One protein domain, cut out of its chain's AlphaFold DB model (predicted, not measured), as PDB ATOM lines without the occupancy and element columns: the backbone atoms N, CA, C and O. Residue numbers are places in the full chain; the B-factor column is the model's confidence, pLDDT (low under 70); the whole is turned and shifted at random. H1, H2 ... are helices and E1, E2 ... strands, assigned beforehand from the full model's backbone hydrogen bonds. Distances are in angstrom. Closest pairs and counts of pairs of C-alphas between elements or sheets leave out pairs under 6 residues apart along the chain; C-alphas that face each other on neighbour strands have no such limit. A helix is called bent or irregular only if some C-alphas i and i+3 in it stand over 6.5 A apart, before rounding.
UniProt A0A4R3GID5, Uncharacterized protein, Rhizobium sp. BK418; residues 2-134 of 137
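Overview. This is residues 2 to 134 of the 137 residues of an uncharacterized protein of Rhizobium sp. BK418 (UniProt A0A4R3GID5). A strongly twisted sheet of five strands makes the body, with helix H3 packed beside it and short H1 near one end, and the long helix H2 reaches away as an arm that meets the sheet only through its residues 57 to 64. The long link of residues 21 to 40 runs out to the far end of this arm, and the arm and link make much of the length. The printed part has 133 residues, with three named helices and five named strands in the order H1, E1, H2, E2, E3, H3, E4, E5. The sheet runs E2, E3, E1, E5, E4 and is mixed, and the class is mixed, helices and strands. The whole is loose, with a radius of gyration of the C-alphas of 18.9 A and spans of 61 by 28 by 27 A.

Arrangement. H1, residues 2 to 7, only grazes the sheet with its residues 4 to 5. E1, residues 13 to 20, is an inner strand. H2, residues 41 to 64, only grazes the sheet; its closest C-alphas to E2, residues 71 to 76, are those of Ala 62 and Leu 75, 6.7 A apart. E2 and E3, residues 83 to 88, form a hairpin, antiparallel at 152 degrees, with N 74 and O 85 within hydrogen-bond range at 2.9 A. E3 is parallel to E1, with N 88 and O 19 at 3.1 A. This pairing is staggered: E1 pairs with E3 over residues 19 to 20 and with E5, residues 126 to 132, over residues 13 to 19. E1 and E5 are antiparallel at 154 degrees, with N 16 and O 129 at 3.1 A. H3, residues 90 to 99, is on the sheet at a height of 3.8 A, only just at the sheet's level. E4, residues 107 to 109, is an edge strand and forms a hairpin with E5, antiparallel at 158 degrees, with N 109 and O 128 at 2.9 A. E3, H3 and E4 make a split strand-helix-strand unit, two strands of one sheet that follow each other among the strands with a helix between them along the chain and with E1 and E5 between them in the sheet, and its crossover is right-handed. Every O i to N i+4 pair is within hydrogen-bond range in H1 and H3, and 18 of 20 are in H2.

Along the chain. H1 begins at C-alpha 2, (-44.465, 13.312, -15.501). E1 is 21.1 A long from first to last C-alpha. H2 is 35.5 A long, from C-alpha 41 at (-2.832, 5.001, 14.909), and is irregular, but only just: C-alphas 60 and 63 are 6.9 A apart. E2 is 14.7 A, E3 16.1 A and H3 14.3 A long. E5 is 20.0 A long and ends at C-alpha 132, (-45.520, 26.417, -14.616).

Size, cuts and confidence. The two C-alphas farthest apart are those of Ala 10 and Asn 39, 61.6 A. The links from E1 to H2 and from E4 to E5 are long. The printed part has no cut. Mean pLDDT of the printed part is 84.3, and residues 26 to 35 and 77 to 82 are under 70.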
ATOM      1  N   ARG A   2     -43.067  13.775 -15.391       90.94
ATOM      2  CA  ARG A   2     -44.465  13.312 -15.501       90.94
ATOM      3  C   ARG A   2     -45.230  13.201 -14.182       90.94
ATOM      4  O   ARG A   2     -46.367  13.640 -14.104       90.94
ATOM      5  N   GLU A   3     -44.609  12.635 -13.150       94.19
ATOM      6  CA  GLU A   3     -45.282  12.428 -11.865       94.19
ATOM      7  C   GLU A   3     -45.608  13.745 -11.148       94.19
ATOM      8  O   GLU A   3     -46.714  13.920 -10.645       94.19
ATOM      9  N   VAL A   4     -44.693  14.717 -11.198       93.44
ATOM     10  CA  VAL A   4     -44.943  16.073 -10.689       93.44
ATOM     11  C   VAL A   4     -46.077  16.723 -11.477       93.44
ATOM     12  O   VAL A   4     -47.008  17.268 -10.890       93.44
ATOM     13  N   ALA A   5     -46.049  16.609 -12.809       91.31
ATOM     14  CA  ALA A   5     -47.123  17.117 -13.653       91.31
ATOM     15  C   ALA A   5     -48.473  16.460 -13.325       91.31
ATOM     16  O   ALA A   5     -49.488  17.145 -13.333       91.31
ATOM     17  N   ARG A   6     -48.510  15.163 -12.997       93.25
ATOM     18  CA  ARG A   6     -49.737  14.435 -12.640       93.25
ATOM     19  C   ARG A   6     -50.394  14.990 -11.374       93.25
ATOM     20  O   ARG A   6     -51.612  15.143 -11.354       93.25
ATOM     21  N   VAL A   7     -49.607  15.295 -10.341       94.94
ATOM     22  CA  VAL A   7     -50.125  15.729  -9.028       94.94
ATOM     23  C   VAL A   7     -50.356  17.234  -8.922       94.94
ATOM     24  O   VAL A   7     -51.143  17.684  -8.092       94.94
ATOM     25  N   LEU A   8     -49.688  18.033  -9.754       94.25
ATOM     26  CA  LEU A   8     -49.814  19.483  -9.716       94.25
ATOM     27  C   LEU A   8     -51.137  19.929 -10.357       94.25
ATOM     28  O   LEU A   8     -51.494  19.484 -11.451       94.25
ATOM     29  N   LYS A   9     -51.865  20.847  -9.714       93.06
ATOM     30  CA  LYS A   9     -53.055  21.463 -10.323       93.06
ATOM     31  C   LYS A   9     -52.688  22.257 -11.585       93.06
ATOM     32  O   LYS A   9     -51.553  22.717 -11.727       93.06
ATOM     33  N   ALA A  10     -53.653  22.439 -12.486       91.75
ATOM     34  CA  ALA A  10     -53.498  23.320 -13.645       91.75
ATOM     35  C   ALA A  10     -53.052  24.728 -13.203       91.75
ATOM     36  O   ALA A  10     -53.503  25.236 -12.173       91.75
ATOM     37  N   GLY A  11     -52.103  25.319 -13.933       89.94
ATOM     38  CA  GLY A  11     -51.503  26.610 -13.580       89.94
ATOM     39  C   GLY A  11     -50.606  26.609 -12.333       89.94
ATOM     40  O   GLY A  11     -50.135  27.681 -11.947       89.94
ATOM     41  N   GLY A  12     -50.376  25.456 -11.691       92.94
ATOM     42  CA  GLY A  12     -49.492  25.322 -10.534       92.94
ATOM     43  C   GLY A  12     -48.008  25.457 -10.886       92.94
ATOM     44  O   GLY A  12     -47.612  25.323 -12.046       92.94
ATOM     45  N   THR A  13     -47.189  25.692  -9.861       95.12
ATOM     46  CA  THR A  13     -45.746  25.942  -9.991       95.12
ATOM     47  C   THR A  13     -44.930  24.748  -9.505       95.12
ATOM     48  O   THR A  13     -45.213  24.194  -8.444       95.12
ATOM     49  N   PHE A  14     -43.898  24.382 -10.260       95.75
ATOM     50  CA  PHE A  14     -42.879  23.416  -9.871       95.75
ATOM     51  C   PHE A  14     -41.535  24.132  -9.734       95.75
ATOM     52  O   PHE A  14     -41.033  24.690 -10.709       95.75
ATOM     53  N   ALA A  15     -40.977  24.126  -8.523       95.94
ATOM     54  CA  ALA A  15     -39.686  24.726  -8.215       95.94
ATOM     55  C   ALA A  15     -38.711  23.664  -7.699       95.94
ATOM     56  O   ALA A  15     -39.075  22.857  -6.843       95.94
ATOM     57  N   PHE A  16     -37.490  23.653  -8.229       96.19
ATOM     58  CA  PHE A  16     -36.443  22.704  -7.847       96.19
ATOM     59  C   PHE A  16     -35.057  23.251  -8.196       96.19
ATOM     60  O   PHE A  16     -34.932  24.197  -8.968       96.19
ATOM     61  N   SER A  17     -34.011  22.658  -7.627       95.12
ATOM     62  CA  SER A  17     -32.628  22.858  -8.065       95.12
ATOM     63  C   SER A  17     -32.141  21.658  -8.863       95.12
ATOM     64  O   SER A  17     -32.606  20.531  -8.675       95.12
ATOM     65  N   THR A  18     -31.191  21.891  -9.760       94.12
ATOM     66  CA  THR A  18     -30.524  20.829 -10.517       94.12
ATOM     67  C   THR A  18     -29.052  21.160 -10.710       94.12
ATOM     68  O   THR A  18     -28.661  22.327 -10.663       94.12
ATOM     69  N   PHE A  19     -28.237  20.129 -10.934       93.25
ATOM     70  CA  PHE A  19     -26.830  20.307 -11.265       93.25
ATOM     71  C   PHE A  19     -26.663  20.926 -12.654       93.25
ATOM     72  O   PHE A  19     -27.334  20.536 -13.618       93.25
ATOM     73  N   ASN A  20     -25.717  21.849 -12.747       92.00
ATOM     74  CA  ASN A  20     -25.304  22.494 -13.977       92.00
ATOM     75  C   ASN A  20     -24.306  21.612 -14.734       92.00
ATOM     76  O   ASN A  20     -23.174  21.414 -14.292       92.00
ATOM     77  N   ARG A  21     -24.695  21.107 -15.911       89.81
ATOM     78  CA  ARG A  21     -23.789  20.316 -16.761       89.81
ATOM     79  C   ARG A  21     -22.539  21.099 -17.164       89.81
ATOM     80  O   ARG A  21     -21.479  20.491 -17.326       89.81
ATOM     81  N   ASN A  22     -22.668  22.410 -17.330       88.12
ATOM     82  CA  ASN A  22     -21.612  23.289 -17.815       88.12
ATOM     83  C   ASN A  22     -20.673  23.763 -16.696       88.12
ATOM     84  O   ASN A  22     -19.735  24.504 -16.969       88.12
ATOM     85  N   TRP A  23     -20.892  23.332 -15.450       89.44
ATOM     86  CA  TRP A  23     -20.029  23.702 -14.336       89.44
ATOM     87  C   TRP A  23     -18.600  23.176 -14.517       89.44
ATOM     88  O   TRP A  23     -18.379  21.976 -14.731       89.44
ATOM     89  N   HIS A  24     -17.613  24.061 -14.375       84.12
ATOM     90  CA  HIS A  24     -16.202  23.719 -14.563       84.12
ATOM     91  C   HIS A  24     -15.695  22.650 -13.581       84.12
ATOM     92  O   HIS A  24     -14.851  21.825 -13.950       84.12
ATOM     93  N   GLY A  25     -16.271  22.567 -12.376       74.81
ATOM     94  CA  GLY A  25     -15.883  21.585 -11.356       74.81
ATOM     95  C   GLY A  25     -16.106  20.116 -11.750       74.81
ATOM     96  O   GLY A  25     -15.503  19.222 -11.153       74.81
ATOM     97  N   PHE A  26     -16.905  19.835 -12.787       69.88
ATOM     98  CA  PHE A  26     -17.056  18.479 -13.328       69.88
ATOM     99  C   PHE A  26     -15.962  18.071 -14.327       69.88
ATOM    100  O   PHE A  26     -15.699  16.869 -14.501       69.88
ATOM    101  N   GLY A  27     -15.343  19.052 -14.990       60.09
ATOM    102  CA  GLY A  27     -14.269  18.860 -15.968       60.09
ATOM    103  C   GLY A  27     -12.875  18.879 -15.340       60.09
ATOM    104  O   GLY A  27     -11.989  18.142 -15.775       60.09
ATOM    105  N   GLU A  28     -12.680  19.671 -14.288       53.97
ATOM    106  CA  GLU A  28     -11.372  19.838 -13.664       53.97
ATOM    107  C   GLU A  28     -11.079  18.744 -12.634       53.97
ATOM    108  O   GLU A  28     -11.893  18.430 -11.769       53.97
ATOM    109  N   LYS A  29      -9.897  18.125 -12.788       50.28
ATOM    110  CA  LYS A  29      -9.251  17.116 -11.927       50.28
ATOM    111  C   LYS A  29     -10.031  16.825 -10.641       50.28
ATOM    112  O   LYS A  29      -9.738  17.407  -9.599       50.28
ATOM    113  N   ARG A  30     -10.979  15.876 -10.738       54.00
ATOM    114  CA  ARG A  30     -11.818  15.394  -9.628       54.00
ATOM    115  C   ARG A  30     -11.002  15.393  -8.343       54.00
ATOM    116  O   ARG A  30     -10.069  14.584  -8.258       54.00
ATOM    117  N   ALA A  31     -11.340  16.257  -7.382       48.94
ATOM    118  CA  ALA A  31     -10.634  16.352  -6.110       48.94
ATOM    119  C   ALA A  31     -10.384  14.932  -5.585       48.94
ATOM    120  O   ALA A  31     -11.317  14.162  -5.318       48.94
ATOM    121  N   ARG A  32      -9.114  14.511  -5.610       53.38
ATOM    122  CA  ARG A  32      -8.737  13.184  -5.140       53.38
ATOM    123  C   ARG A  32      -8.969  13.210  -3.643       53.38
ATOM    124  O   ARG A  32      -8.427  14.075  -2.961       53.38
ATOM    125  N   SER A  33      -9.780  12.277  -3.153       55.59
ATOM    126  CA  SER A  33      -9.840  11.990  -1.724       55.59
ATOM    127  C   SER A  33      -8.397  11.818  -1.244       55.59
ATOM    128  O   SER A  33      -7.679  10.952  -1.745       55.59
ATOM    129  N   SER A  34      -7.933  12.714  -0.379       60.06
ATOM    130  CA  SER A  34      -6.603  12.637   0.209       60.06
ATOM    131  C   SER A  34      -6.746  12.079   1.617       60.06
ATOM    132  O   SER A  34      -7.644  12.446   2.379       60.06
ATOM    133  N   VAL A  35      -5.881  11.131   1.964       68.38
ATOM    134  CA  VAL A  35      -5.845  10.605   3.325       68.38
ATOM    135  C   VAL A  35      -5.318  11.713   4.231       68.38
ATOM    136  O   VAL A  35      -4.176  12.147   4.098       68.38
ATOM    137  N   VAL A  36      -6.148  12.168   5.171       72.25
ATOM    138  CA  VAL A  36      -5.702  13.091   6.217       72.25
ATOM    139  C   VAL A  36      -4.868  12.300   7.220       72.25
ATOM    140  O   VAL A  36      -5.409  11.552   8.046       72.25
ATOM    141  N   TRP A  37      -3.553  12.470   7.152       72.44
ATOM    142  CA  TRP A  37      -2.609  11.828   8.061       72.44
ATOM    143  C   TRP A  37      -2.873  12.221   9.523       72.44
ATOM    144  O   TRP A  37      -3.358  13.312   9.831       72.44
ATOM    145  N   SER A  38      -2.631  11.290  10.441       75.12
ATOM    146  CA  SER A  38      -2.780  11.505  11.880       75.12
ATOM    147  C   SER A  38      -1.771  10.649  12.626       75.12
ATOM    148  O   SER A  38      -1.630   9.471  12.316       75.12
ATOM    149  N   ASN A  39      -1.144  11.220  13.654       80.94
ATOM    150  CA  ASN A  39      -0.228  10.497  14.543       80.94
ATOM    151  C   ASN A  39      -0.963   9.528  15.488       80.94
ATOM    152  O   ASN A  39      -0.326   8.785  16.225       80.94
ATOM    153  N   HIS A  40      -2.302   9.529  15.484       86.69
ATOM    154  CA  HIS A  40      -3.112   8.613  16.278       86.69
ATOM    155  C   HIS A  40      -3.422   7.344  15.459       86.69
ATOM    156  O   HIS A  40      -4.265   7.404  14.556       86.69
ATOM    157  N   PRO A  41      -2.827   6.180  15.782       81.19
ATOM    158  CA  PRO A  41      -2.832   5.001  14.909       81.19
ATOM    159  C   PRO A  41      -4.246   4.487  14.613       81.19
ATOM    160  O   PRO A  41      -4.593   4.284  13.457       81.19
ATOM    161  N   VAL A  42      -5.121   4.406  15.622       87.25
ATOM    162  CA  VAL A  42      -6.526   3.982  15.442       87.25
ATOM    163  C   VAL A  42      -7.303   4.914  14.500       87.25
ATOM    164  O   VAL A  42      -8.044   4.465  13.626       87.25
ATOM    165  N   LYS A  43      -7.111   6.232  14.640       80.62
ATOM    166  CA  LYS A  43      -7.778   7.247  13.814       80.62
ATOM    167  C   LYS A  43      -7.275   7.192  12.373       80.62
ATOM    168  O   LYS A  43      -8.061   7.379  11.447       80.62
ATOM    169  N   LEU A  44      -5.986   6.910  12.189       84.25
ATOM    170  CA  LEU A  44      -5.382   6.699  10.881       84.25
ATOM    171  C   LEU A  44      -5.918   5.424  10.216       84.25
ATOM    172  O   LEU A  44      -6.377   5.499   9.079       84.25
ATOM    173  N   SER A  45      -5.957   4.292  10.926       83.25
ATOM    174  CA  SER A  45      -6.512   3.030  10.415       83.25
ATOM    175  C   SER A  45      -7.973   3.175   9.986       83.25
ATOM    176  O   SER A  45      -8.347   2.741   8.899       83.25
ATOM    177  N   PHE A  46      -8.796   3.855  10.790       85.06
ATOM    178  CA  PHE A  46     -10.189   4.133  10.441       85.06
ATOM    179  C   PHE A  46     -10.322   5.013   9.186       85.06
ATOM    180  O   PHE A  46     -11.148   4.738   8.315       85.06
ATOM    181  N   ARG A  47      -9.489   6.054   9.058       82.62
ATOM    182  CA  ARG A  47      -9.457   6.925   7.869       82.62
ATOM    183  C   ARG A  47      -9.018   6.170   6.614       82.62
ATOM    184  O   ARG A  47      -9.611   6.375   5.559       82.62
ATOM    185  N   LEU A  48      -8.030   5.283   6.732       82.88
ATOM    186  CA  LEU A  48      -7.576   4.424   5.638       82.88
ATOM    187  C   LEU A  48      -8.670   3.451   5.193       82.88
ATOM    188  O   LEU A  48      -8.913   3.322   3.996       82.88
ATOM    189  N   LEU A  49      -9.377   2.823   6.139       84.12
ATOM    190  CA  LEU A  49     -10.490   1.927   5.825       84.12
ATOM    191  C   LEU A  49     -11.615   2.666   5.090       84.12
ATOM    192  O   LEU A  49     -12.063   2.209   4.040       84.12
ATOM    193  N   LYS A  50     -12.027   3.842   5.586       80.62
ATOM    194  CA  LYS A  50     -13.014   4.691   4.901       80.62
ATOM    195  C   LYS A  50     -12.574   5.066   3.487       80.62
ATOM    196  O   LYS A  50     -13.360   4.952   2.551       80.62
ATOM    197  N   HIS A  51     -11.313   5.459   3.327       79.69
ATOM    198  CA  HIS A  51     -10.753   5.805   2.026       79.69
ATOM    199  C   HIS A  51     -10.777   4.610   1.057       79.69
ATOM    200  O   HIS A  51     -11.221   4.745  -0.082       79.69
ATOM    201  N   ALA A  52     -10.389   3.415   1.520       81.94
ATOM    202  CA  ALA A  52     -10.444   2.192   0.722       81.94
ATOM    203  C   ALA A  52     -11.881   1.836   0.301       81.94
ATOM    204  O   ALA A  52     -12.117   1.515  -0.866       81.94
ATOM    205  N   MET A  53     -12.856   1.954   1.210       81.62
ATOM    206  CA  MET A  53     -14.276   1.756   0.888       81.62
ATOM    207  C   MET A  53     -14.766   2.756  -0.169       81.62
ATOM    208  O   MET A  53     -15.473   2.361  -1.098       81.62
ATOM    209  N   GLY A  54     -14.357   4.025  -0.067       77.38
ATOM    210  CA  GLY A  54     -14.645   5.056  -1.064       77.38
ATOM    211  C   GLY A  54     -14.095   4.707  -2.451       77.38
ATOM    212  O   GLY A  54     -14.825   4.787  -3.438       77.38
ATOM    213  N   LEU A  55     -12.850   4.224  -2.529       78.75
ATOM    214  CA  LEU A  55     -12.222   3.801  -3.789       78.75
ATOM    215  C   LEU A  55     -12.919   2.597  -4.435       78.75
ATOM    216  O   LEU A  55     -13.067   2.550  -5.656       78.75
ATOM    217  N   VAL A  56     -13.339   1.604  -3.644       82.50
ATOM    218  CA  VAL A  56     -14.077   0.439  -4.165       82.50
ATOM    219  C   VAL A  56     -15.423   0.873  -4.744       82.50
ATOM    220  O   VAL A  56     -15.782   0.461  -5.849       82.50
ATOM    221  N   ARG A  57     -16.150   1.740  -4.031       77.50
ATOM    222  CA  ARG A  57     -17.427   2.295  -4.503       77.50
ATOM    223  C   ARG A  57     -17.252   3.105  -5.776       77.50
ATOM    224  O   ARG A  57     -18.026   2.925  -6.710       77.50
ATOM    225  N   GLU A  58     -16.213   3.932  -5.839       76.25
ATOM    226  CA  GLU A  58     -15.888   4.687  -7.043       76.25
ATOM    227  C   GLU A  58     -15.659   3.761  -8.235       76.25
ATOM    228  O   GLU A  58     -16.295   3.940  -9.267       76.25
ATOM    229  N   ARG A  59     -14.812   2.737  -8.094       81.00
ATOM    230  CA  ARG A  59     -14.566   1.784  -9.187       81.00
ATOM    231  C   ARG A  59     -15.837   1.076  -9.644       81.00
ATOM    232  O   ARG A  59     -15.981   0.805 -10.829       81.00
ATOM    233  N   ARG A  60     -16.754   0.789  -8.718       83.19
ATOM    234  CA  ARG A  60     -18.037   0.150  -9.024       83.19
ATOM    235  C   ARG A  60     -19.004   1.082  -9.761       83.19
ATOM    236  O   ARG A  60     -19.767   0.600 -10.588       83.19
ATOM    237  N   LEU A  61     -19.013   2.374  -9.436       81.62
ATOM    238  CA  LEU A  61     -19.979   3.343  -9.970       81.62
ATOM    239  C   LEU A  61     -19.453   4.131 -11.175       81.62
ATOM    240  O   LEU A  61     -20.254   4.589 -11.979       81.62
ATOM    241  N   ALA A  62     -18.135   4.248 -11.342       79.88
ATOM    242  CA  ALA A  62     -17.514   4.951 -12.464       79.88
ATOM    243  C   ALA A  62     -17.995   4.476 -13.852       79.88
ATOM    244  O   ALA A  62     -18.195   5.336 -14.707       79.88
ATOM    245  N   PRO A  63     -18.252   3.172 -14.099       84.25
ATOM    246  CA  PRO A  63     -18.803   2.719 -15.378       84.25
ATOM    247  C   PRO A  63     -20.230   3.211 -15.670       84.25
ATOM    248  O   PRO A  63     -20.679   3.104 -16.803       84.25
ATOM    249  N   LEU A  64     -20.957   3.708 -14.662       83.62
ATOM    250  CA  LEU A  64     -22.312   4.250 -14.815       83.62
ATOM    251  C   LEU A  64     -22.313   5.743 -15.162       83.62
ATOM    252  O   LEU A  64     -23.384   6.321 -15.345       83.62
ATOM    253  N   GLU A  65     -21.144   6.386 -15.207       83.81
ATOM    254  CA  GLU A  65     -21.063   7.778 -15.626       83.81
ATOM    255  C   GLU A  65     -21.374   7.925 -17.114       83.81
ATOM    256  O   GLU A  65     -20.861   7.192 -17.956       83.81
ATOM    257  N   GLN A  66     -22.178   8.931 -17.432       84.69
ATOM    258  CA  GLN A  66     -22.467   9.356 -18.795       84.69
ATOM    259  C   GLN A  66     -22.127  10.835 -18.877       84.69
ATOM    260  O   GLN A  66     -22.592  11.614 -18.050       84.69
ATOM    261  N   ARG A  67     -21.263  11.225 -19.814       77.88
ATOM    262  CA  ARG A  67     -20.741  12.601 -19.890       77.88
ATOM    263  C   ARG A  67     -21.066  13.297 -21.205       77.88
ATOM    264  O   ARG A  67     -20.870  14.508 -21.294       77.88
ATOM    265  N   ASP A  68     -21.559  12.559 -22.187       74.94
ATOM    266  CA  ASP A  68     -21.722  13.048 -23.547       74.94
ATOM    267  C   ASP A  68     -23.139  13.587 -23.778       74.94
ATOM    268  O   ASP A  68     -24.122  13.005 -23.322       74.94
ATOM    269  N   GLY A  69     -23.233  14.697 -24.514       79.25
ATOM    270  CA  GLY A  69     -24.496  15.332 -24.893       79.25
ATOM    271  C   GLY A  69     -25.014  16.376 -23.899       79.25
ATOM    272  O   GLY A  69     -24.267  16.962 -23.117       79.25
ATOM    273  N   GLU A  70     -26.323  16.619 -23.962       79.12
ATOM    274  CA  GLU A  70     -27.008  17.714 -23.259       79.12
ATOM    275  C   GLU A  70     -27.333  17.424 -21.776       79.12
ATOM    276  O   GLU A  70     -27.909  18.247 -21.058       79.12
ATOM    277  N   HIS A  71     -26.966  16.241 -21.290       82.19
ATOM    278  CA  HIS A  71     -27.016  15.889 -19.877       82.19
ATOM    279  C   HIS A  71     -25.811  15.027 -19.506       82.19
ATOM    280  O   HIS A  71     -25.142  14.458 -20.363       82.19
ATOM    281  N   ALA A  72     -25.531  14.932 -18.212       81.94
ATOM    282  CA  ALA A  72     -24.554  13.997 -17.687       81.94
ATOM    283  C   ALA A  72     -25.068  13.312 -16.428       81.94
ATOM    284  O   ALA A  72     -25.725  13.922 -15.586       81.94
ATOM    285  N   ILE A  73     -24.711  12.043 -16.285       83.56
ATOM    286  CA  ILE A  73     -24.849  11.283 -15.052       83.56
ATOM    287  C   ILE A  73     -23.450  11.182 -14.459       83.56
ATOM    288  O   ILE A  73     -22.557  10.569 -15.042       83.56
ATOM    289  N   LEU A  74     -23.239  11.823 -13.317       82.56
ATOM    290  CA  LEU A  74     -21.915  12.007 -12.739       82.56
ATOM    291  C   LEU A  74     -21.858  11.378 -11.358       82.56
ATOM    292  O   LEU A  74     -22.794  11.491 -10.573       82.56
ATOM    293  N   LEU A  75     -20.739  10.736 -11.037       77.12
ATOM    294  CA  LEU A  75     -20.492  10.285  -9.680       77.12
ATOM    295  C   LEU A  75     -20.066  11.484  -8.826       77.12
ATOM    296  O   LEU A  75     -18.925  11.946  -8.892       77.12
ATOM    297  N   HIS A  76     -20.977  11.970  -7.994       73.00
ATOM    298  CA  HIS A  76     -20.677  12.964  -6.981       73.00
ATOM    299  C   HIS A  76     -19.994  12.280  -5.789       73.00
ATOM    300  O   HIS A  76     -20.554  11.403  -5.122       73.00
ATOM    301  N   ARG A  77     -18.734  12.661  -5.546       65.38
ATOM    302  CA  ARG A  77     -17.868  12.064  -4.515       65.38
ATOM    303  C   ARG A  77     -18.135  12.588  -3.101       65.38
ATOM    304  O   ARG A  77     -17.446  12.162  -2.173       65.38
ATOM    305  N   ALA A  78     -19.083  13.506  -2.914       59.88
ATOM    306  CA  ALA A  78     -19.354  14.035  -1.587       59.88
ATOM    307  C   ALA A  78     -19.815  12.925  -0.624       59.88
ATOM    308  O   ALA A  78     -20.585  12.027  -0.973       59.88
ATOM    309  N   HIS A  79     -19.312  13.014   0.608       56.41
ATOM    310  CA  HIS A  79     -19.739  12.241   1.777       56.41
ATOM    311  C   HIS A  79     -19.479  10.720   1.779       56.41
ATOM    312  O   HIS A  79     -20.193  10.001   2.458       56.41
ATOM    313  N   ASP A  80     -18.464  10.190   1.089       56.81
ATOM    314  CA  ASP A  80     -18.108   8.746   1.093       56.81
ATOM    315  C   ASP A  80     -19.192   7.788   0.517       56.81
ATOM    316  O   ASP A  80     -18.967   6.575   0.420       56.81
ATOM    317  N   PHE A  81     -20.371   8.293   0.126       58.72
ATOM    318  CA  PHE A  81     -21.521   7.469  -0.275       58.72
ATOM    319  C   PHE A  81     -21.557   7.130  -1.767       58.72
ATOM    320  O   PHE A  81     -22.134   6.105  -2.112       58.72
ATOM    321  N   GLY A  82     -20.888   7.912  -2.622       66.38
ATOM    322  CA  GLY A  82     -20.884   7.700  -4.071       66.38
ATOM    323  C   GLY A  82     -22.296   7.813  -4.645       66.38
ATOM    324  O   GLY A  82     -22.984   6.813  -4.824       66.38
ATOM    325  N   ILE A  83     -22.740   9.042  -4.901       77.44
ATOM    326  CA  ILE A  83     -24.091   9.319  -5.399       77.44
ATOM    327  C   ILE A  83     -24.001   9.629  -6.889       77.44
ATOM    328  O   ILE A  83     -23.168  10.433  -7.299       77.44
ATOM    329  N   MET A  84     -24.859   9.010  -7.697       84.25
ATOM    330  CA  MET A  84     -25.010   9.406  -9.095       84.25
ATOM    331  C   MET A  84     -25.936  10.616  -9.161       84.25
ATOM    332  O   MET A  84     -27.062  10.564  -8.669       84.25
ATOM    333  N   VAL A  85     -25.458  11.700  -9.758       87.69
ATOM    334  CA  VAL A  85     -26.206  12.942  -9.924       87.69
ATOM    335  C   VAL A  85     -26.499  13.180 -11.393       87.69
ATOM    336  O   VAL A  85     -25.682  12.864 -12.254       87.69
ATOM    337  N   TYR A  86     -27.675  13.732 -11.669       90.06
ATOM    338  CA  TYR A  86     -28.076  14.140 -13.006       90.06
ATOM    339  C   TYR A  86     -27.811  15.638 -13.168       90.06
ATOM    340  O   TYR A  86     -28.384  16.450 -12.441       90.06
ATOM    341  N   ALA A  87     -26.935  15.987 -14.105       91.81
ATOM    342  CA  ALA A  87     -26.628  17.353 -14.502       91.81
ATOM    343  C   ALA A  87     -27.186  17.618 -15.901       91.81
ATOM    344  O   ALA A  87     -27.126  16.750 -16.767       91.81
ATOM    345  N   THR A  88     -27.719  18.813 -16.136       93.25
ATOM    346  CA  THR A  88     -28.412  19.152 -17.390       93.25
ATOM    347  C   THR A  88     -27.974  20.507 -17.924       93.25
ATOM    348  O   THR A  88     -27.490  21.345 -17.161       93.25
ATOM    349  N   THR A  89     -28.159  20.726 -19.225       92.75
ATOM    350  CA  THR A  89     -28.137  22.063 -19.834       92.75
ATOM    351  C   THR A  89     -29.520  22.727 -19.725       92.75
ATOM    352  O   THR A  89     -30.531  22.021 -19.582       92.75
ATOM    353  N   PRO A  90     -29.607  24.069 -19.820       93.19
ATOM    354  CA  PRO A  90     -30.880  24.778 -19.962       93.19
ATOM    355  C   PRO A  90     -31.719  24.286 -21.146       93.19
ATOM    356  O   PRO A  90     -32.931  24.130 -21.015       93.19
ATOM    357  N   GLY A  91     -31.083  23.986 -22.285       92.62
ATOM    358  CA  GLY A  91     -31.757  23.458 -23.475       92.62
ATOM    359  C   GLY A  91     -32.466  22.129 -23.206       92.62
ATOM    360  O   GLY A  91     -33.676  22.023 -23.406       92.62
ATOM    361  N   GLN A  92     -31.751  21.141 -22.665       93.00
ATOM    362  CA  GLN A  92     -32.334  19.840 -22.320       93.00
ATOM    363  C   GLN A  92     -33.421  19.937 -21.255       93.00
ATOM    364  O   GLN A  92     -34.446  19.259 -21.344       93.00
ATOM    365  N   LEU A  93     -33.210  20.790 -20.253       94.81
ATOM    366  CA  LEU A  93     -34.186  21.044 -19.203       94.81
ATOM    367  C   LEU A  93     -35.510  21.555 -19.788       94.81
ATOM    368  O   LEU A  93     -36.573  21.061 -19.411       94.81
ATOM    369  N   ARG A  94     -35.452  22.517 -20.719       93.81
ATOM    370  CA  ARG A  94     -36.641  23.042 -21.408       93.81
ATOM    371  C   ARG A  94     -37.376  21.940 -22.161       93.81
ATOM    372  O   ARG A  94     -38.588  21.818 -22.000       93.81
ATOM    373  N   SER A  95     -36.653  21.118 -22.922       92.62
ATOM    374  CA  SER A  95     -37.235  19.985 -23.655       92.62
ATOM    375  C   SER A  95     -37.925  18.993 -22.713       92.62
ATOM    376  O   SER A  95     -39.068  18.608 -22.937       92.62
ATOM    377  N   GLN A  96     -37.295  18.643 -21.589       93.50
ATOM    378  CA  GLN A  96     -37.902  17.744 -20.603       93.50
ATOM    379  C   GLN A  96     -39.144  18.342 -19.936       93.50
ATOM    380  O   GLN A  96     -40.104  17.622 -19.657       93.50
ATOM    381  N   LEU A  97     -39.147  19.642 -19.654       94.75
ATOM    382  CA  LEU A  97     -40.306  20.323 -19.083       94.75
ATOM    383  C   LEU A  97     -41.479  20.347 -20.074       94.75
ATOM    384  O   LEU A  97     -42.591  19.954 -19.701       94.75
ATOM    385  N   SER A  98     -41.225  20.720 -21.330       92.94
ATOM    386  CA  SER A  98     -42.256  20.823 -22.368       92.94
ATOM    387  C   SER A  98     -42.890  19.467 -22.691       92.94
ATOM    388  O   SER A  98     -44.116  19.342 -22.674       92.94
ATOM    389  N   GLU A  99     -42.085  18.409 -22.834       92.88
ATOM    390  CA  GLU A  99     -42.554  17.028 -23.032       92.88
ATOM    391  C   GLU A  99     -43.459  16.520 -21.896       92.88
ATOM    392  O   GLU A  99     -44.211  15.557 -22.063       92.88
ATOM    393  N   ASN A 100     -43.393  17.145 -20.716       92.38
ATOM    394  CA  ASN A 100     -44.147  16.748 -19.529       92.38
ATOM    395  C   ASN A 100     -45.275  17.733 -19.161       92.38
ATOM    396  O   ASN A 100     -45.821  17.639 -18.062       92.38
ATOM    397  N   GLY A 101     -45.664  18.637 -20.068       90.56
ATOM    398  CA  GLY A 101     -46.828  19.521 -19.894       90.56
ATOM    399  C   GLY A 101     -46.561  20.788 -19.074       90.56
ATOM    400  O   GLY A 101     -47.505  21.438 -18.604       90.56
ATOM    401  N   PHE A 102     -45.288  21.143 -18.892       92.81
ATOM    402  CA  PHE A 102     -44.877  22.459 -18.415       92.81
ATOM    403  C   PHE A 102     -44.587  23.330 -19.637       92.81
ATOM    404  O   PHE A 102     -43.516  23.243 -20.229       92.81
ATOM    405  N   ASN A 103     -45.570  24.134 -20.042       78.25
ATOM    406  CA  ASN A 103     -45.467  24.970 -21.236       78.25
ATOM    407  C   ASN A 103     -45.087  26.407 -20.858       78.25
ATOM    408  O   ASN A 103     -45.613  26.958 -19.890       78.25
ATOM    409  N   GLY A 104     -44.203  27.006 -21.658       83.56
ATOM    410  CA  GLY A 104     -43.620  28.329 -21.430       83.56
ATOM    411  C   GLY A 104     -42.121  28.261 -21.133       83.56
ATOM    412  O   GLY A 104     -41.560  27.180 -20.957       83.56
ATOM    413  N   GLU A 105     -41.479  29.425 -21.084       90.25
ATOM    414  CA  GLU A 105     -40.065  29.533 -20.719       90.25
ATOM    415  C   GLU A 105     -39.923  29.408 -19.189       90.25
ATOM    416  O   GLU A 105     -40.532  30.203 -18.462       90.25
ATOM    417  N   PRO A 106     -39.179  28.413 -18.666       94.44
ATOM    418  CA  PRO A 106     -38.936  28.310 -17.234       94.44
ATOM    419  C   PRO A 106     -38.069  29.475 -16.755       94.44
ATOM    420  O   PRO A 106     -37.130  29.892 -17.429       94.44
ATOM    421  N   LEU A 107     -38.342  29.967 -15.548       95.69
ATOM    422  CA  LEU A 107     -37.465  30.943 -14.912       95.69
ATOM    423  C   LEU A 107     -36.275  30.210 -14.301       95.69
ATOM    424  O   LEU A 107     -36.454  29.246 -13.550       95.69
ATOM    425  N   LEU A 108     -35.075  30.682 -14.614       96.94
ATOM    426  CA  LEU A 108     -33.829  30.159 -14.076       96.94
ATOM    427  C   LEU A 108     -33.247  31.165 -13.087       96.94
ATOM    428  O   LEU A 108     -33.278  32.369 -13.342       96.94
ATOM    429  N   PHE A 109     -32.704  30.679 -11.976       96.94
ATOM    430  CA  PHE A 109     -32.053  31.517 -10.974       96.94
ATOM    431  C   PHE A 109     -30.707  30.936 -10.551       96.94
ATOM    432  O   PHE A 109     -30.541  29.719 -10.462       96.94
ATOM    433  N   SER A 110     -29.766  31.831 -10.273       95.12
ATOM    434  CA  SER A 110     -28.466  31.526  -9.691       95.12
ATOM    435  C   SER A 110     -28.635  31.037  -8.254       95.12
ATOM    436  O   SER A 110     -29.707  31.209  -7.667       95.12
ATOM    437  N   VAL A 111     -27.582  30.478  -7.658       92.31
ATOM    438  CA  VAL A 111     -27.609  30.002  -6.257       92.31
ATOM    439  C   VAL A 111     -28.022  31.106  -5.264       92.31
ATOM    440  O   VAL A 111     -28.679  30.833  -4.263       92.31
ATOM    441  N   ASP A 112     -27.720  32.368  -5.579       93.06
ATOM    442  CA  ASP A 112     -28.104  33.538  -4.775       93.06
ATOM    443  C   ASP A 112     -29.528  34.053  -5.071       93.06
ATOM    444  O   ASP A 112     -29.940  35.094  -4.559       93.06
ATOM    445  N   GLY A 113     -30.274  33.386  -5.954       92.44
ATOM    446  CA  GLY A 113     -31.613  33.799  -6.374       92.44
ATOM    447  C   GLY A 113     -31.639  34.901  -7.438       92.44
ATOM    448  O   GLY A 113     -32.700  35.472  -7.695       92.44
ATOM    449  N   ARG A 114     -30.508  35.217  -8.083       95.00
ATOM    450  CA  ARG A 114     -30.474  36.190  -9.190       95.00
ATOM    451  C   ARG A 114     -31.038  35.554 -10.465       95.00
ATOM    452  O   ARG A 114     -30.675  34.419 -10.758       95.00
ATOM    453  N   PRO A 115     -31.896  36.237 -11.242       95.44
ATOM    454  CA  PRO A 115     -32.436  35.672 -12.475       95.44
ATOM    455  C   PRO A 115     -31.320  35.427 -13.495       95.44
ATOM    456  O   PRO A 115     -30.464  36.282 -13.723       95.44
ATOM    457  N   LEU A 116     -31.356  34.255 -14.118       92.25
ATOM    458  CA  LEU A 116     -30.450  33.840 -15.178       92.25
ATOM    459  C   LEU A 116     -31.154  34.036 -16.524       92.25
ATOM    460  O   LEU A 116     -32.289  33.596 -16.706       92.25
ATOM    461  N   GLY A 117     -30.490  34.702 -17.473       87.31
ATOM    462  CA  GLY A 117     -31.033  35.074 -18.790       87.31
ATOM    463  C   GLY A 117     -31.202  33.907 -19.768       87.31
ATOM    464  O   GLY A 117     -30.906  34.053 -20.947       87.31
ATOM    465  N   GLY A 118     -31.621  32.740 -19.279       83.12
ATOM    466  CA  GLY A 118     -31.786  31.521 -20.069       83.12
ATOM    467  C   GLY A 118     -30.528  30.659 -20.203       83.12
ATOM    468  O   GLY A 118     -30.623  29.576 -20.776       83.12
ATOM    469  N   GLU A 119     -29.400  31.094 -19.643       88.44
ATOM    470  CA  GLU A 119     -28.122  30.375 -19.615       88.44
ATOM    471  C   GLU A 119     -27.606  30.235 -18.177       88.44
ATOM    472  O   GLU A 119     -27.940  31.033 -17.303       88.44
ATOM    473  N   THR A 120     -26.779  29.223 -17.921       91.19
ATOM    474  CA  THR A 120     -26.184  28.952 -16.597       91.19
ATOM    475  C   THR A 120     -24.778  29.528 -16.467       91.19
ATOM    476  O   THR A 120     -24.027  29.557 -17.440       91.19
ATOM    477  N   LEU A 121     -24.378  29.895 -15.249       90.56
ATOM    478  CA  LEU A 121     -23.020  30.358 -14.952       90.56
ATOM    479  C   LEU A 121     -22.060  29.175 -14.784       90.56
ATOM    480  O   LEU A 121     -22.367  28.224 -14.073       90.56
ATOM    481  N   LEU A 122     -20.886  29.233 -15.415       89.00
ATOM    482  CA  LEU A 122     -19.921  28.123 -15.426       89.00
ATOM    483  C   LEU A 122     -19.253  27.867 -14.064       89.00
ATOM    484  O   LEU A 122     -18.715  26.781 -13.841       89.00
ATOM    485  N   ASP A 123     -19.329  28.835 -13.152       89.06
ATOM    486  CA  ASP A 123     -18.775  28.750 -11.797       89.06
ATOM    487  C   ASP A 123     -19.784  28.216 -10.767       89.06
ATOM    488  O   ASP A 123     -19.410  27.885  -9.642       89.06
ATOM    489  N   GLU A 124     -21.057  28.071 -11.148       90.88
ATOM    490  CA  GLU A 124     -22.115  27.584 -10.260       90.88
ATOM    491  C   GLU A 124     -22.423  26.102 -10.515       90.88
ATOM    492  O   GLU A 124     -22.811  25.708 -11.618       90.88
ATOM    493  N   GLU A 125     -22.267  25.274  -9.471       90.44
ATOM    494  CA  GLU A 125     -22.530  23.823  -9.514       90.44
ATOM    495  C   GLU A 125     -24.020  23.507  -9.709       90.44
ATOM    496  O   GLU A 125     -24.377  22.485 -10.303       90.44
ATOM    497  N   TYR A 126     -24.897  24.405  -9.256       92.88
ATOM    498  CA  TYR A 126     -26.345  24.259  -9.313       92.88
ATOM    499  C   TYR A 126     -27.002  25.538  -9.804       92.88
ATOM    500  O   TYR A 126     -26.465  26.629  -9.652       92.88
ATOM    501  N   PHE A 127     -28.219  25.393 -10.305       95.88
ATOM    502  CA  PHE A 127     -29.131  26.502 -10.544       95.88
ATOM    503  C   PHE A 127     -30.550  26.091 -10.144       95.88
ATOM    504  O   PHE A 127     -30.867  24.900 -10.026       95.88
ATOM    505  N   HIS A 128     -31.404  27.079  -9.910       97.31
ATOM    506  CA  HIS A 128     -32.802  26.877  -9.554       97.31
ATOM    507  C   HIS A 128     -33.705  27.090 -10.761       97.31
ATOM    508  O   HIS A 128     -33.447  27.933 -11.617       97.31
ATOM    509  N   VAL A 129     -34.786  26.325 -10.800       97.19
ATOM    510  CA  VAL A 129     -35.758  26.302 -11.885       97.19
ATOM    511  C   VAL A 129     -37.133  26.547 -11.298       97.19
ATOM    512  O   VAL A 129     -37.498  25.928 -10.298       97.19
ATOM    513  N   VAL A 130     -37.913  27.404 -11.949       96.06
ATOM    514  CA  VAL A 130     -39.336  27.594 -11.670       96.06
ATOM    515  C   VAL A 130     -40.109  27.428 -12.972       96.06
ATOM    516  O   VAL A 130     -39.998  28.241 -13.887       96.06
ATOM    517  N   ALA A 131     -40.906  26.366 -13.049       95.62
ATOM    518  CA  ALA A 131     -41.725  26.033 -14.206       95.62
ATOM    519  C   ALA A 131     -43.212  26.047 -13.843       95.62
ATOM    520  O   ALA A 131     -43.597  25.732 -12.713       95.62
ATOM    521  N   ARG A 132     -44.069  26.377 -14.811       94.12
ATOM    522  CA  ARG A 132     -45.520  26.417 -14.616       94.12
ATOM    523  C   ARG A 132     -46.198  25.322 -15.424       94.12
ATOM    524  O   ARG A 132     -45.911  25.139 -16.603       94.12
ATOM    525  N   LYS A 133     -47.101  24.578 -14.785       92.94
ATOM    526  CA  LYS A 133     -47.949  23.613 -15.487       92.94
ATOM    527  C   LYS A 133     -49.001  24.363 -16.294       92.94
ATOM    528  O   LYS A 133     -49.545  25.363 -15.820       92.94
ATOM    529  N   LEU A 134     -49.310  23.853 -17.483       86.12
ATOM    530  CA  LEU A 134     -50.308  24.457 -18.356       86.12
ATOM    531  C   LEU A 134     -51.653  24.645 -17.630       86.12
ATOM    532  O   LEU A 134     -52.097  23.795 -16.851       86.12
TER     533      LEU A 134